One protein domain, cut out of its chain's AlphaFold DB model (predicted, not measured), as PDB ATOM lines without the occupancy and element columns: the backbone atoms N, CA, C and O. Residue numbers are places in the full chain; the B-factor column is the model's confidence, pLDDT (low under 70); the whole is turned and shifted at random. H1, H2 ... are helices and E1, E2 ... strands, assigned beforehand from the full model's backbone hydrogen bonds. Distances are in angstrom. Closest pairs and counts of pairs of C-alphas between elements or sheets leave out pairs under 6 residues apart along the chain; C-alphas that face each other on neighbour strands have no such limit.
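AT A GLANCE: This is residues 182 to 276 of the 298 residues of an uncharacterized protein of Candidatus Bathyarchaeota archaeon (UniProt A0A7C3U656). Three helices make the body: H1 in the middle, with H2 packed along its second half and H3 crossing it steeply. From this body the strand hairpin E1 and E2 reaches out to a loop whose residues 248 to 253 stick out, and the chain then folds back so that H4 ends near the start of H1. The printed part has 95 residues with four named helices and two named strands, in the order H1 H2 H3 E1 E2 H4 along the chain; the class is mostly helix, and the two strands make one antiparallel sheet, E1 - E2. It is only just compact, close to loose, with a radius of gyration of the C-alphas of 14.5 A, and elongated, spanning 45 by 27 by 21 A.

IN THESE COORDINATES: Find C-alpha 182 at (48.014, 1.601, 3.701); from there H1 runs 26.4 A to residue 200. H2, residues 206 to 218, is 18.3 A long, and H3, residues 221 to 233, 18.5 A. Look next for E1, residues 241 to 246, 15.4 A, and E2, residues 255 to 260, 15.8 A. H4, residues 265 to 275, covers 15.2 A and ends at C-alpha 275, (49.378, -7.180, 2.426).

HOW THE PARTS SIT: H1 touches H3 at a steep tilt of 66 degrees, closest at the C-alphas of Ala 189 and Ala 227, 4.7 A. With residues 192 to 199 alone H1 touches H2, a helical hairpin, closest at C-alphas 195 and 212, 5.2 A. In the hairpin E1 and E2, N 244 and O 257 are 2.7 A apart, within hydrogen-bond range. The closest C-alphas of H2 and E2, Leu 208 and Ala 258, are 6.1 A apart. H4 is close to H1 but not clearly touching, closest at C-alphas 183 and 275, 7.5 A; H4 and H3 are apart. In H1, H2, H3 and H4 every O i to N i+4 pair is within hydrogen-bond range.

THE WHOLE: The C-alphas farthest apart, Asn 233 and Gly 250, are 45.7 A apart. The printed part has no cut and no long link. The model's pLDDT is under 70 at residues 202 to 204 and 243 to 258.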
ATOM      1  N   ALA A 182      48.351   2.238   4.967       92.81
ATOM      2  CA  ALA A 182      48.014   1.601   3.701       92.81
ATOM      3  C   ALA A 182      46.883   0.568   3.843       92.81
ATOM      4  O   ALA A 182      45.983   0.537   3.008       92.81
ATOM      5  N   GLU A 183      46.903  -0.252   4.900       92.62
ATOM      6  CA  GLU A 183      45.840  -1.223   5.194       92.62
ATOM      7  C   GLU A 183      44.508  -0.518   5.474       92.62
ATOM      8  O   GLU A 183      43.507  -0.800   4.813       92.62
ATOM      9  N   LYS A 184      44.495   0.444   6.402       90.75
ATOM     10  CA  LYS A 184      43.273   1.167   6.777       90.75
ATOM     11  C   LYS A 184      42.642   1.876   5.577       90.75
ATOM     12  O   LYS A 184      41.440   1.788   5.347       90.75
ATOM     13  N   GLU A 185      43.456   2.556   4.784       92.62
ATOM     14  CA  GLU A 185      42.970   3.266   3.608       92.62
ATOM     15  C   GLU A 185      42.500   2.336   2.490       92.62
ATOM     16  O   GLU A 185      41.586   2.691   1.745       92.62
ATOM     17  N   ALA A 186      43.119   1.163   2.339       94.12
ATOM     18  CA  ALA A 186      42.646   0.144   1.410       94.12
ATOM     19  C   ALA A 186      41.261  -0.367   1.820       94.12
ATOM     20  O   ALA A 186      40.385  -0.494   0.969       94.12
ATOM     21  N   GLU A 187      41.058  -0.629   3.115       92.81
ATOM     22  CA  GLU A 187      39.765  -1.052   3.660       92.81
ATOM     23  C   GLU A 187      38.686   0.007   3.407       92.81
ATOM     24  O   GLU A 187      37.631  -0.305   2.849       92.81
ATOM     25  N   GLU A 188      38.968   1.268   3.746       91.25
ATOM     26  CA  GLU A 188      38.059   2.391   3.501       91.25
ATOM     27  C   GLU A 188      37.737   2.548   2.008       91.25
ATOM     28  O   GLU A 188      36.571   2.711   1.645       91.25
ATOM     29  N   ALA A 189      38.740   2.446   1.130       94.19
ATOM     30  CA  ALA A 189      38.550   2.587  -0.312       94.19
ATOM     31  C   ALA A 189      37.744   1.431  -0.929       94.19
ATOM     32  O   ALA A 189      36.890   1.683  -1.779       94.19
ATOM     33  N   ILE A 190      37.970   0.183  -0.499       92.75
ATOM     34  CA  ILE A 190      37.180  -0.981  -0.939       92.75
ATOM     35  C   ILE A 190      35.719  -0.822  -0.503       92.75
ATOM     36  O   ILE A 190      34.803  -1.004  -1.306       92.75
ATOM     37  N   ASN A 191      35.486  -0.447   0.755       91.06
ATOM     38  CA  ASN A 191      34.135  -0.266   1.277       91.06
ATOM     39  C   ASN A 191      33.409   0.886   0.568       91.06
ATOM     40  O   ASN A 191      32.259   0.741   0.151       91.06
ATOM     41  N   LEU A 192      34.092   2.016   0.369       92.06
ATOM     42  CA  LEU A 192      33.540   3.155  -0.357       92.06
ATOM     43  C   LEU A 192      33.230   2.809  -1.818       92.06
ATOM     44  O   LEU A 192      32.189   3.220  -2.325       92.06
ATOM     45  N   ALA A 193      34.073   2.005  -2.475       93.06
ATOM     46  CA  ALA A 193      33.793   1.488  -3.812       93.06
ATOM     47  C   ALA A 193      32.474   0.696  -3.842       93.06
ATOM     48  O   ALA A 193      31.662   0.903  -4.741       93.06
ATOM     49  N   GLY A 194      32.200  -0.138  -2.832       90.62
ATOM     50  CA  GLY A 194      30.915  -0.838  -2.702       90.62
ATOM     51  C   GLY A 194      29.711   0.108  -2.644       90.62
ATOM     52  O   GLY A 194      28.737  -0.066  -3.379       90.62
ATOM     53  N   TRP A 195      29.803   1.167  -1.835       89.56
ATOM     54  CA  TRP A 195      28.755   2.190  -1.736       89.56
ATOM     55  C   TRP A 195      28.555   2.976  -3.035       89.56
ATOM     56  O   TRP A 195      27.419   3.203  -3.457       89.56
ATOM     57  N   MET A 196      29.650   3.370  -3.685       91.00
ATOM     58  CA  MET A 196      29.621   4.090  -4.959       91.00
ATOM     59  C   MET A 196      29.014   3.234  -6.079       91.00
ATOM     60  O   MET A 196      28.203   3.741  -6.853       91.00
ATOM     61  N   LYS A 197      29.345   1.936  -6.131       90.75
ATOM     62  CA  LYS A 197      28.761   0.977  -7.080       90.75
ATOM     63  C   LYS A 197      27.253   0.854  -6.892       90.75
ATOM     64  O   LYS A 197      26.508   1.050  -7.844       90.75
ATOM     65  N   TRP A 198      26.803   0.617  -5.659       87.75
ATOM     66  CA  TRP A 198      25.376   0.500  -5.349       87.75
ATOM     67  C   TRP A 198      24.589   1.761  -5.728       87.75
ATOM     68  O   TRP A 198      23.500   1.676  -6.293       87.75
ATOM     69  N   ARG A 199      25.151   2.946  -5.453       85.81
ATOM     70  CA  ARG A 199      24.516   4.221  -5.806       85.81
ATOM     71  C   ARG A 199      24.370   4.393  -7.321       85.81
ATOM     72  O   ARG A 199      23.380   4.961  -7.766       85.81
ATOM     73  N   ALA A 200      25.349   3.932  -8.098       85.94
ATOM     74  CA  ALA A 200      25.312   4.004  -9.557       85.94
ATOM     75  C   ALA A 200      24.276   3.047 -10.178       85.94
ATOM     76  O   ALA A 200      23.766   3.328 -11.259       85.94
ATOM     77  N   GLU A 201      23.936   1.953  -9.494       83.81
ATOM     78  CA  GLU A 201      22.966   0.935  -9.933       83.81
ATOM     79  C   GLU A 201      21.498   1.287  -9.568       83.81
ATOM     80  O   GLU A 201      20.633   0.417  -9.558       83.81
ATOM     81  N   ASP A 202      21.211   2.569  -9.299       66.25
ATOM     82  CA  ASP A 202      19.883   3.138  -8.987       66.25
ATOM     83  C   ASP A 202      19.189   2.500  -7.769       66.25
ATOM     84  O   ASP A 202      18.020   2.102  -7.771       66.25
ATOM     85  N   GLY A 203      19.950   2.388  -6.681       63.16
ATOM     86  CA  GLY A 203      19.479   1.869  -5.410       63.16
ATOM     87  C   GLY A 203      18.278   2.640  -4.840       63.16
ATOM     88  O   GLY A 203      18.429   3.661  -4.178       63.16
ATOM     89  N   GLN A 204      17.065   2.102  -5.008       69.19
ATOM     90  CA  GLN A 204      15.806   2.738  -4.575       69.19
ATOM     91  C   GLN A 204      15.601   2.809  -3.048       69.19
ATOM     92  O   GLN A 204      14.591   3.315  -2.558       69.19
ATOM     93  N   ASN A 205      16.538   2.285  -2.256       77.50
ATOM     94  CA  ASN A 205      16.417   2.261  -0.804       77.50
ATOM     95  C   ASN A 205      16.967   3.557  -0.190       77.50
ATOM     96  O   ASN A 205      18.179   3.726  -0.067       77.50
ATOM     97  N   HIS A 206      16.066   4.425   0.277       77.06
ATOM     98  CA  HIS A 206      16.401   5.711   0.901       77.06
ATOM     99  C   HIS A 206      17.458   5.598   2.013       77.06
ATOM    100  O   HIS A 206      18.336   6.447   2.126       77.06
ATOM    101  N   LYS A 207      17.416   4.532   2.823       75.44
ATOM    102  CA  LYS A 207      18.363   4.344   3.929       75.44
ATOM    103  C   LYS A 207      19.773   4.015   3.436       75.44
ATOM    104  O   LYS A 207      20.748   4.516   3.983       75.44
ATOM    105  N   LEU A 208      19.887   3.192   2.394       75.00
ATOM    106  CA  LEU A 208      21.178   2.908   1.758       75.00
ATOM    107  C   LEU A 208      21.710   4.145   1.015       75.00
ATOM    108  O   LEU A 208      22.915   4.375   1.025       75.00
ATOM    109  N   ALA A 209      20.828   4.972   0.442       82.25
ATOM    110  CA  ALA A 209      21.213   6.230  -0.198       82.25
ATOM    111  C   ALA A 209      21.800   7.238   0.801       82.25
ATOM    112  O   ALA A 209      22.836   7.839   0.519       82.25
ATOM    113  N   GLU A 210      21.187   7.377   1.978       82.25
ATOM    114  CA  GLU A 210      21.702   8.218   3.062       82.25
ATOM    115  C   GLU A 210      23.076   7.731   3.546       82.25
ATOM    116  O   GLU A 210      24.018   8.518   3.606       82.25
ATOM    117  N   MET A 211      23.233   6.422   3.779       81.06
ATOM    118  CA  MET A 211      24.513   5.832   4.198       81.06
ATOM    119  C   MET A 211      25.608   5.969   3.132       81.06
ATOM    120  O   MET A 211      26.749   6.289   3.458       81.06
ATOM    121  N   ALA A 212      25.278   5.752   1.857       84.06
ATOM    122  CA  ALA A 212      26.219   5.935   0.758       84.06
ATOM    123  C   ALA A 212      26.661   7.401   0.647       84.06
ATOM    124  O   ALA A 212      27.845   7.680   0.463       84.06
ATOM    125  N   GLN A 213      25.727   8.346   0.799       86.31
ATOM    126  CA  GLN A 213      26.031   9.774   0.795       86.31
ATOM    127  C   GLN A 213      26.911  10.164   1.991       86.31
ATOM    128  O   GLN A 213      27.895  10.875   1.801       86.31
ATOM    129  N   GLU A 214      26.606   9.679   3.196       84.88
ATOM    130  CA  GLU A 214      27.419   9.912   4.394       84.88
ATOM    131  C   GLU A 214      28.842   9.356   4.223       84.88
ATOM    132  O   GLU A 214      29.816  10.073   4.462       84.88
ATOM    133  N   ALA A 215      28.983   8.121   3.732       85.12
ATOM    134  CA  ALA A 215      30.283   7.507   3.458       85.12
ATOM    135  C   ALA A 215      31.103   8.317   2.437       85.12
ATOM    136  O   ALA A 215      32.298   8.530   2.627       85.12
ATOM    137  N   MET A 216      30.463   8.826   1.378       85.75
ATOM    138  CA  MET A 216      31.120   9.678   0.381       85.75
ATOM    139  C   MET A 216      31.507  11.058   0.933       85.75
ATOM    140  O   MET A 216      32.552  11.583   0.558       85.75
ATOM    141  N   CYS A 217      30.691  11.655   1.808       85.06
ATOM    142  CA  CYS A 217      30.965  12.966   2.405       85.06
ATOM    143  C   CYS A 217      32.034  12.923   3.504       85.06
ATOM    144  O   CYS A 217      32.731  13.914   3.716       85.06
ATOM    145  N   THR A 218      32.145  11.805   4.221       86.19
ATOM    146  CA  THR A 218      33.115  11.624   5.313       86.19
ATOM    147  C   THR A 218      34.475  11.145   4.816       86.19
ATOM    148  O   THR A 218      35.494  11.432   5.447       86.19
ATOM    149  N   ALA A 219      34.518  10.445   3.679       87.25
ATOM    150  CA  ALA A 219      35.761   9.984   3.086       87.25
ATOM    151  C   ALA A 219      36.644  11.153   2.627       87.25
ATOM    152  O   ALA A 219      36.201  12.124   2.012       87.25
ATOM    153  N   SER A 220      37.943  11.030   2.885       88.88
ATOM    154  CA  SER A 220      38.917  12.010   2.411       88.88
ATOM    155  C   SER A 220      39.057  11.968   0.876       88.88
ATOM    156  O   SER A 220      38.884  10.908   0.263       88.88
ATOM    157  N   PRO A 221      39.425  13.087   0.217       90.06
ATOM    158  CA  PRO A 221      39.468  13.158  -1.246       90.06
ATOM    159  C   PRO A 221      40.356  12.104  -1.920       90.06
ATOM    160  O   PRO A 221      40.077  11.691  -3.045       90.06
ATOM    161  N   HIS A 222      41.438  11.650  -1.274       88.25
ATOM    162  CA  HIS A 222      42.283  10.595  -1.842       88.25
ATOM    163  C   HIS A 222      41.643   9.210  -1.750       88.25
ATOM    164  O   HIS A 222      41.855   8.412  -2.659       88.25
ATOM    165  N   ILE A 223      40.852   8.933  -0.708       91.75
ATOM    166  CA  ILE A 223      40.095   7.680  -0.577       91.75
ATOM    167  C   ILE A 223      39.008   7.618  -1.638       91.75
ATOM    168  O   ILE A 223      38.886   6.596  -2.305       91.75
ATOM    169  N   VAL A 224      38.303   8.729  -1.876       92.81
ATOM    170  CA  VAL A 224      37.328   8.842  -2.973       92.81
ATOM    171  C   VAL A 224      37.995   8.530  -4.316       92.81
ATOM    172  O   VAL A 224      37.567   7.618  -5.017       92.81
ATOM    173  N   LYS A 225      39.114   9.196  -4.638       92.88
ATOM    174  CA  LYS A 225      39.863   8.929  -5.881       92.88
ATOM    175  C   LYS A 225      40.351   7.481  -5.983       92.88
ATOM    176  O   LYS A 225      40.391   6.917  -7.076       92.88
ATOM    177  N   ARG A 226      40.770   6.872  -4.869       94.44
ATOM    178  CA  ARG A 226      41.211   5.471  -4.835       94.44
ATOM    179  C   ARG A 226      40.034   4.523  -5.075       94.44
ATOM    180  O   ARG A 226      40.166   3.629  -5.906       94.44
ATOM    181  N   ALA A 227      38.888   4.759  -4.443       94.69
ATOM    182  CA  ALA A 227      37.656   4.002  -4.657       94.69
ATOM    183  C   ALA A 227      37.173   4.091  -6.116       94.69
ATOM    184  O   ALA A 227      36.862   3.068  -6.723       94.69
ATOM    185  N   GLU A 228      37.215   5.278  -6.729       95.75
ATOM    186  CA  GLU A 228      36.921   5.466  -8.159       95.75
ATOM    187  C   GLU A 228      37.869   4.653  -9.053       95.75
ATOM    188  O   GLU A 228      37.435   4.009 -10.011       95.75
ATOM    189  N   LYS A 229      39.173   4.644  -8.742       95.50
ATOM    190  CA  LYS A 229      40.157   3.833  -9.475       95.50
ATOM    191  C   LYS A 229      39.909   2.334  -9.303       95.50
ATOM    192  O   LYS A 229      40.043   1.610 -10.290       95.50
ATOM    193  N   ILE A 230      39.545   1.882  -8.102       95.56
ATOM    194  CA  ILE A 230      39.158   0.489  -7.843       95.56
ATOM    195  C   ILE A 230      37.942   0.138  -8.697       95.56
ATOM    196  O   ILE A 230      38.020  -0.799  -9.478       95.56
ATOM    197  N   LEU A 231      36.867   0.927  -8.661       94.94
ATOM    198  CA  LEU A 231      35.666   0.656  -9.456       94.94
ATOM    199  C   LEU A 231      35.913   0.646 -10.960       94.94
ATOM    200  O   LEU A 231      35.355  -0.179 -11.676       94.94
ATOM    201  N   LYS A 232      36.759   1.553 -11.446       96.06
ATOM    202  CA  LYS A 232      37.057   1.655 -12.873       96.06
ATOM    203  C   LYS A 232      37.870   0.470 -13.399       96.06
ATOM    204  O   LYS A 232      37.685   0.085 -14.547       96.06
ATOM    205  N   ASN A 233      38.815  -0.047 -12.610       95.75
ATOM    206  CA  ASN A 233      39.791  -1.035 -13.087       95.75
ATOM    207  C   ASN A 233      39.551  -2.450 -12.539       95.75
ATOM    208  O   ASN A 233      39.953  -3.408 -13.189       95.75
ATOM    209  N   PHE A 234      38.933  -2.561 -11.363       95.56
ATOM    210  CA  PHE A 234      38.715  -3.795 -10.605       95.56
ATOM    211  C   PHE A 234      37.349  -3.770  -9.872       95.56
ATOM    212  O   PHE A 234      37.299  -3.866  -8.638       95.56
ATOM    213  N   PRO A 235      36.221  -3.584 -10.589       94.69
ATOM    214  CA  PRO A 235      34.886  -3.484  -9.987       94.69
ATOM    215  C   PRO A 235      34.467  -4.723  -9.179       94.69
ATOM    216  O   PRO A 235      33.593  -4.628  -8.316       94.69
ATOM    217  N   GLU A 236      35.078  -5.879  -9.435       93.69
ATOM    218  CA  GLU A 236      34.887  -7.133  -8.704       93.69
ATOM    219  C   GLU A 236      35.404  -7.095  -7.257       93.69
ATOM    220  O   GLU A 236      35.021  -7.937  -6.449       93.69
ATOM    221  N   LEU A 237      36.248  -6.120  -6.899       93.44
ATOM    222  CA  LEU A 237      36.724  -5.957  -5.521       93.44
ATOM    223  C   LEU A 237      35.697  -5.257  -4.623       93.44
ATOM    224  O   LEU A 237      35.802  -5.329  -3.400       93.44
ATOM    225  N   ALA A 238      34.725  -4.560  -5.210       91.88
ATOM    226  CA  ALA A 238      33.744  -3.789  -4.466       91.88
ATOM    227  C   ALA A 238      32.669  -4.714  -3.854       91.88
ATOM    228  O   ALA A 238      32.021  -5.459  -4.598       91.88
ATOM    229  N   PRO A 239      32.438  -4.674  -2.529       89.31
ATOM    230  CA  PRO A 239      31.367  -5.437  -1.898       89.31
ATOM    231  C   PRO A 239      29.988  -4.927  -2.324       89.31
ATOM    232  O   PRO A 239      29.792  -3.739  -2.571       89.31
ATOM    233  N   GLU A 240      29.004  -5.823  -2.366       85.38
ATOM    234  CA  GLU A 240      27.615  -5.447  -2.637       85.38
ATOM    235  C   GLU A 240      26.997  -4.793  -1.399       85.38
ATOM    236  O   GLU A 240      27.170  -5.301  -0.288       85.38
ATOM    237  N   ALA A 241      26.220  -3.724  -1.562       79.62
ATOM    238  CA  ALA A 241      25.394  -3.202  -0.476       79.62
ATOM    239  C   ALA A 241      24.047  -3.940  -0.446       79.62
ATOM    240  O   ALA A 241      23.360  -4.031  -1.465       79.62
ATOM    241  N   LYS A 242      23.656  -4.477   0.718       72.38
ATOM    242  CA  LYS A 242      22.391  -5.209   0.886       72.38
ATOM    243  C   LYS A 242      21.591  -4.675   2.074       72.38
ATOM    244  O   LYS A 242      22.160  -4.388   3.132       72.38
ATOM    245  N   PRO A 243      20.255  -4.580   1.956       64.00
ATOM    246  CA  PRO A 243      19.408  -4.471   3.131       64.00
ATOM    247  C   PRO A 243      19.514  -5.779   3.926       64.00
ATOM    248  O   PRO A 243      19.254  -6.865   3.416       64.00
ATOM    249  N   SER A 244      19.915  -5.687   5.187       58.56
ATOM    250  CA  SER A 244      19.871  -6.789   6.141       58.56
ATOM    251  C   SER A 244      18.512  -6.791   6.838       58.56
ATOM    252  O   SER A 244      18.148  -5.844   7.540       58.56
ATOM    253  N   HIS A 245      17.787  -7.895   6.697       53.53
ATOM    254  CA  HIS A 245      16.607  -8.188   7.500       53.53
ATOM    255  C   HIS A 245      17.024  -9.063   8.681       53.53
ATOM    256  O   HIS A 245      17.170 -10.275   8.529       53.53
ATOM    257  N   SER A 246      17.221  -8.479   9.863       47.38
ATOM    258  CA  SER A 246      17.294  -9.288  11.078       47.38
ATOM    259  C   SER A 246      15.873  -9.505  11.596       47.38
ATOM    260  O   SER A 246      15.217  -8.589  12.087       47.38
ATOM    261  N   LYS A 247      15.363 -10.736  11.472       45.97
ATOM    262  CA  LYS A 247      14.243 -11.170  12.312       45.97
ATOM    263  C   LYS A 247      14.817 -11.390  13.709       45.97
ATOM    264  O   LYS A 247      15.607 -12.308  13.899       45.97
ATOM    265  N   ARG A 248      14.476 -10.530  14.670       44.88
ATOM    266  CA  ARG A 248      14.555 -10.913  16.084       44.88
ATOM    267  C   ARG A 248      13.321 -11.749  16.378       44.88
ATOM    268  O   ARG A 248      12.210 -11.303  16.096       44.88
ATOM    269  N   ASP A 249      13.523 -12.950  16.902       44.66
ATOM    270  CA  ASP A 249      12.433 -13.812  17.342       44.66
ATOM    271  C   ASP A 249      11.542 -13.048  18.336       44.66
ATOM    272  O   ASP A 249      12.000 -12.623  19.394       44.66
ATOM    273  N   GLY A 250      10.273 -12.845  17.973       53.75
ATOM    274  CA  GLY A 250       9.219 -12.412  18.897       53.75
ATOM    275  C   GLY A 250       8.792 -10.938  18.884       53.75
ATOM    276  O   GLY A 250       7.765 -10.642  19.485       53.75
ATOM    277  N   GLU A 251       9.466 -10.022  18.180       42.69
ATOM    278  CA  GLU A 251       9.023  -8.616  18.084       42.69
ATOM    279  C   GLU A 251       8.802  -8.185  16.630       42.69
ATOM    280  O   GLU A 251       9.691  -8.280  15.784       42.69
ATOM    281  N   SER A 252       7.611  -7.651  16.335       39.91
ATOM    282  CA  SER A 252       7.241  -7.079  15.032       39.91
ATOM    283  C   SER A 252       7.914  -5.722  14.765       39.91
ATOM    284  O   SER A 252       7.299  -4.805  14.222       39.91
ATOM    285  N   SER A 253       9.165  -5.546  15.182       38.81
ATOM    286  CA  SER A 253       9.970  -4.380  14.838       38.81
ATOM    287  C   SER A 253      10.847  -4.740  13.641       38.81
ATOM    288  O   SER A 253      11.876  -5.405  13.777       38.81
ATOM    289  N   PHE A 254      10.430  -4.320  12.446       39.94
ATOM    290  CA  PHE A 254      11.241  -4.424  11.235       39.94
ATOM    291  C   PHE A 254      12.444  -3.480  11.342       39.94
ATOM    292  O   PHE A 254      12.382  -2.324  10.930       39.94
ATOM    293  N   TYR A 255      13.560  -3.963  11.883       39.38
ATOM    294  CA  TYR A 255      14.837  -3.275  11.739       39.38
ATOM    295  C   TYR A 255      15.481  -3.719  10.424       39.38
ATOM    296  O   TYR A 255      16.097  -4.777  10.332       39.38
ATOM    297  N   THR A 256      15.356  -2.901   9.382       39.75
ATOM    298  CA  THR A 256      16.267  -2.969   8.237       39.75
ATOM    299  C   THR A 256      17.595  -2.354   8.669       39.75
ATOM    300  O   THR A 256      17.777  -1.135   8.626       39.75
ATOM    301  N   SER A 257      18.534  -3.167   9.157       49.78
ATOM    302  CA  SER A 257      19.934  -2.738   9.177       49.78
ATOM    303  C   SER A 257      20.429  -2.764   7.736       49.78
ATOM    304  O   SER A 257      20.182  -3.713   7.012       49.78
ATOM    305  N   ALA A 258      21.057  -1.698   7.276       55.03
ATOM    306  CA  ALA A 258      21.576  -1.575   5.921       55.03
ATOM    307  C   ALA A 258      23.105  -1.576   6.021       55.03
ATOM    308  O   ALA A 258      23.642  -1.027   6.981       55.03
ATOM    309  N   GLY A 259      23.804  -2.251   5.107       70.88
ATOM    310  CA  GLY A 259      25.260  -2.350   5.175       70.88
ATOM    311  C   GLY A 259      25.874  -3.037   3.964       70.88
ATOM    312  O   GLY A 259      25.171  -3.549   3.090       70.88
ATOM    313  N   LEU A 260      27.202  -3.047   3.927       76.19
ATOM    314  CA  LEU A 260      27.951  -3.818   2.945       76.19
ATOM    315  C   LEU A 260      27.909  -5.303   3.307       76.19
ATOM    316  O   LEU A 260      27.959  -5.687   4.478       76.19
ATOM    317  N   SER A 261      27.805  -6.134   2.279       79.81
ATOM    318  CA  SER A 261      28.026  -7.572   2.380       79.81
ATOM    319  C   SER A 261      29.478  -7.877   2.754       79.81
ATOM    320  O   SER A 261      30.344  -6.996   2.795       79.81
ATOM    321  N   GLU A 262      29.755  -9.145   3.054       83.81
ATOM    322  CA  GLU A 262      31.141  -9.585   3.147       83.81
ATOM    323  C   GLU A 262      31.906  -9.267   1.863       83.81
ATOM    324  O   GLU A 262      31.357  -9.295   0.762       83.81
ATOM    325  N   TRP A 263      33.198  -8.993   2.017       88.31
ATOM    326  CA  TRP A 263      34.065  -8.750   0.877       88.31
ATOM    327  C   TRP A 263      34.036  -9.924  -0.113       88.31
ATOM    328  O   TRP A 263      34.130 -11.077   0.327       88.31
ATOM    329  N   PRO A 264      33.968  -9.650  -1.430       91.62
ATOM    330  CA  PRO A 264      34.088 -10.676  -2.457       91.62
ATOM    331  C   PRO A 264      35.382 -11.482  -2.297       91.62
ATOM    332  O   PRO A 264      36.388 -10.991  -1.769       91.62
ATOM    333  N   GLU A 265      35.399 -12.726  -2.776       92.75
ATOM    334  CA  GLU A 265      36.607 -13.556  -2.688       92.75
ATOM    335  C   GLU A 265      37.774 -12.959  -3.484       92.75
ATOM    336  O   GLU A 265      38.933 -13.108  -3.091       92.75
ATOM    337  N   GLU A 266      37.481 -12.224  -4.554       94.50
ATOM    338  CA  GLU A 266      38.424 -11.441  -5.348       94.50
ATOM    339  C   GLU A 266      39.105 -10.373  -4.481       94.50
ATOM    340  O   GLU A 266      40.336 -10.307  -4.447       94.50
ATOM    341  N   ALA A 267      38.328  -9.622  -3.693       93.06
ATOM    342  CA  ALA A 267      38.837  -8.631  -2.744       93.06
ATOM    343  C   ALA A 267      39.709  -9.275  -1.663       93.06
ATOM    344  O   ALA A 267      40.833  -8.835  -1.411       93.06
ATOM    345  N   LYS A 268      39.249 -10.384  -1.070       93.50
ATOM    346  CA  LYS A 268      40.014 -11.125  -0.056       93.50
ATOM    347  C   LYS A 268      41.329 -11.685  -0.623       93.50
ATOM    348  O   LYS A 268      42.348 -11.686   0.072       93.50
ATOM    349  N   LYS A 269      41.333 -12.172  -1.871       94.75
ATOM    350  CA  LYS A 269      42.539 -12.649  -2.575       94.75
ATOM    351  C   LYS A 269      43.501 -11.501  -2.881       94.75
ATOM    352  O   LYS A 269      44.690 -11.643  -2.593       94.75
ATOM    353  N   ALA A 270      43.004 -10.382  -3.409       94.56
ATOM    354  CA  ALA A 270      43.805  -9.191  -3.682       94.56
ATOM    355  C   ALA A 270      44.452  -8.654  -2.397       94.56
ATOM    356  O   ALA A 270      45.663  -8.439  -2.365       94.56
ATOM    357  N   TRP A 271      43.685  -8.565  -1.308       95.44
ATOM    358  CA  TRP A 271      44.187  -8.164   0.004       95.44
ATOM    359  C   TRP A 271      45.327  -9.059   0.488       95.44
ATOM    360  O   TRP A 271      46.411  -8.575   0.812       95.44
ATOM    361  N   ARG A 272      45.117 -10.384   0.487       95.50
ATOM    362  CA  ARG A 272      46.153 -11.351   0.887       95.50
ATOM    363  C   ARG A 272      47.405 -11.233   0.027       95.50
ATOM    364  O   ARG A 272      48.502 -11.360   0.553       95.50
ATOM    365  N   LYS A 273      47.257 -10.982  -1.273       94.75
ATOM    366  CA  LYS A 273      48.387 -10.814  -2.192       94.75
ATOM    367  C   LYS A 273      49.176  -9.532  -1.914       94.75
ATOM    368  O   LYS A 273      50.398  -9.560  -1.988       94.75
ATOM    369  N   VAL A 274      48.497  -8.428  -1.607       94.31
ATOM    370  CA  VAL A 274      49.131  -7.113  -1.412       94.31
ATOM    371  C   VAL A 274      49.726  -6.949  -0.013       94.31
ATOM    372  O   VAL A 274      50.827  -6.416   0.116       94.31
ATOM    373  N   PHE A 275      49.015  -7.403   1.022       93.25
ATOM    374  CA  PHE A 275      49.378  -7.180   2.426       93.25
ATOM    375  C   PHE A 275      49.932  -8.422   3.128       93.25
ATOM    376  O   PHE A 275      50.414  -8.311   4.252       93.25
ATOM    377  N   LEU A 276      49.858  -9.607   2.505       93.56
ATOM    378  CA  LEU A 276      50.286 -10.888   3.095       93.56
ATOM    379  C   LEU A 276      49.610 -11.190   4.447       93.56
ATOM    380  O   LEU A 276      50.146 -11.903   5.292       93.56
TER     381      LEU A 276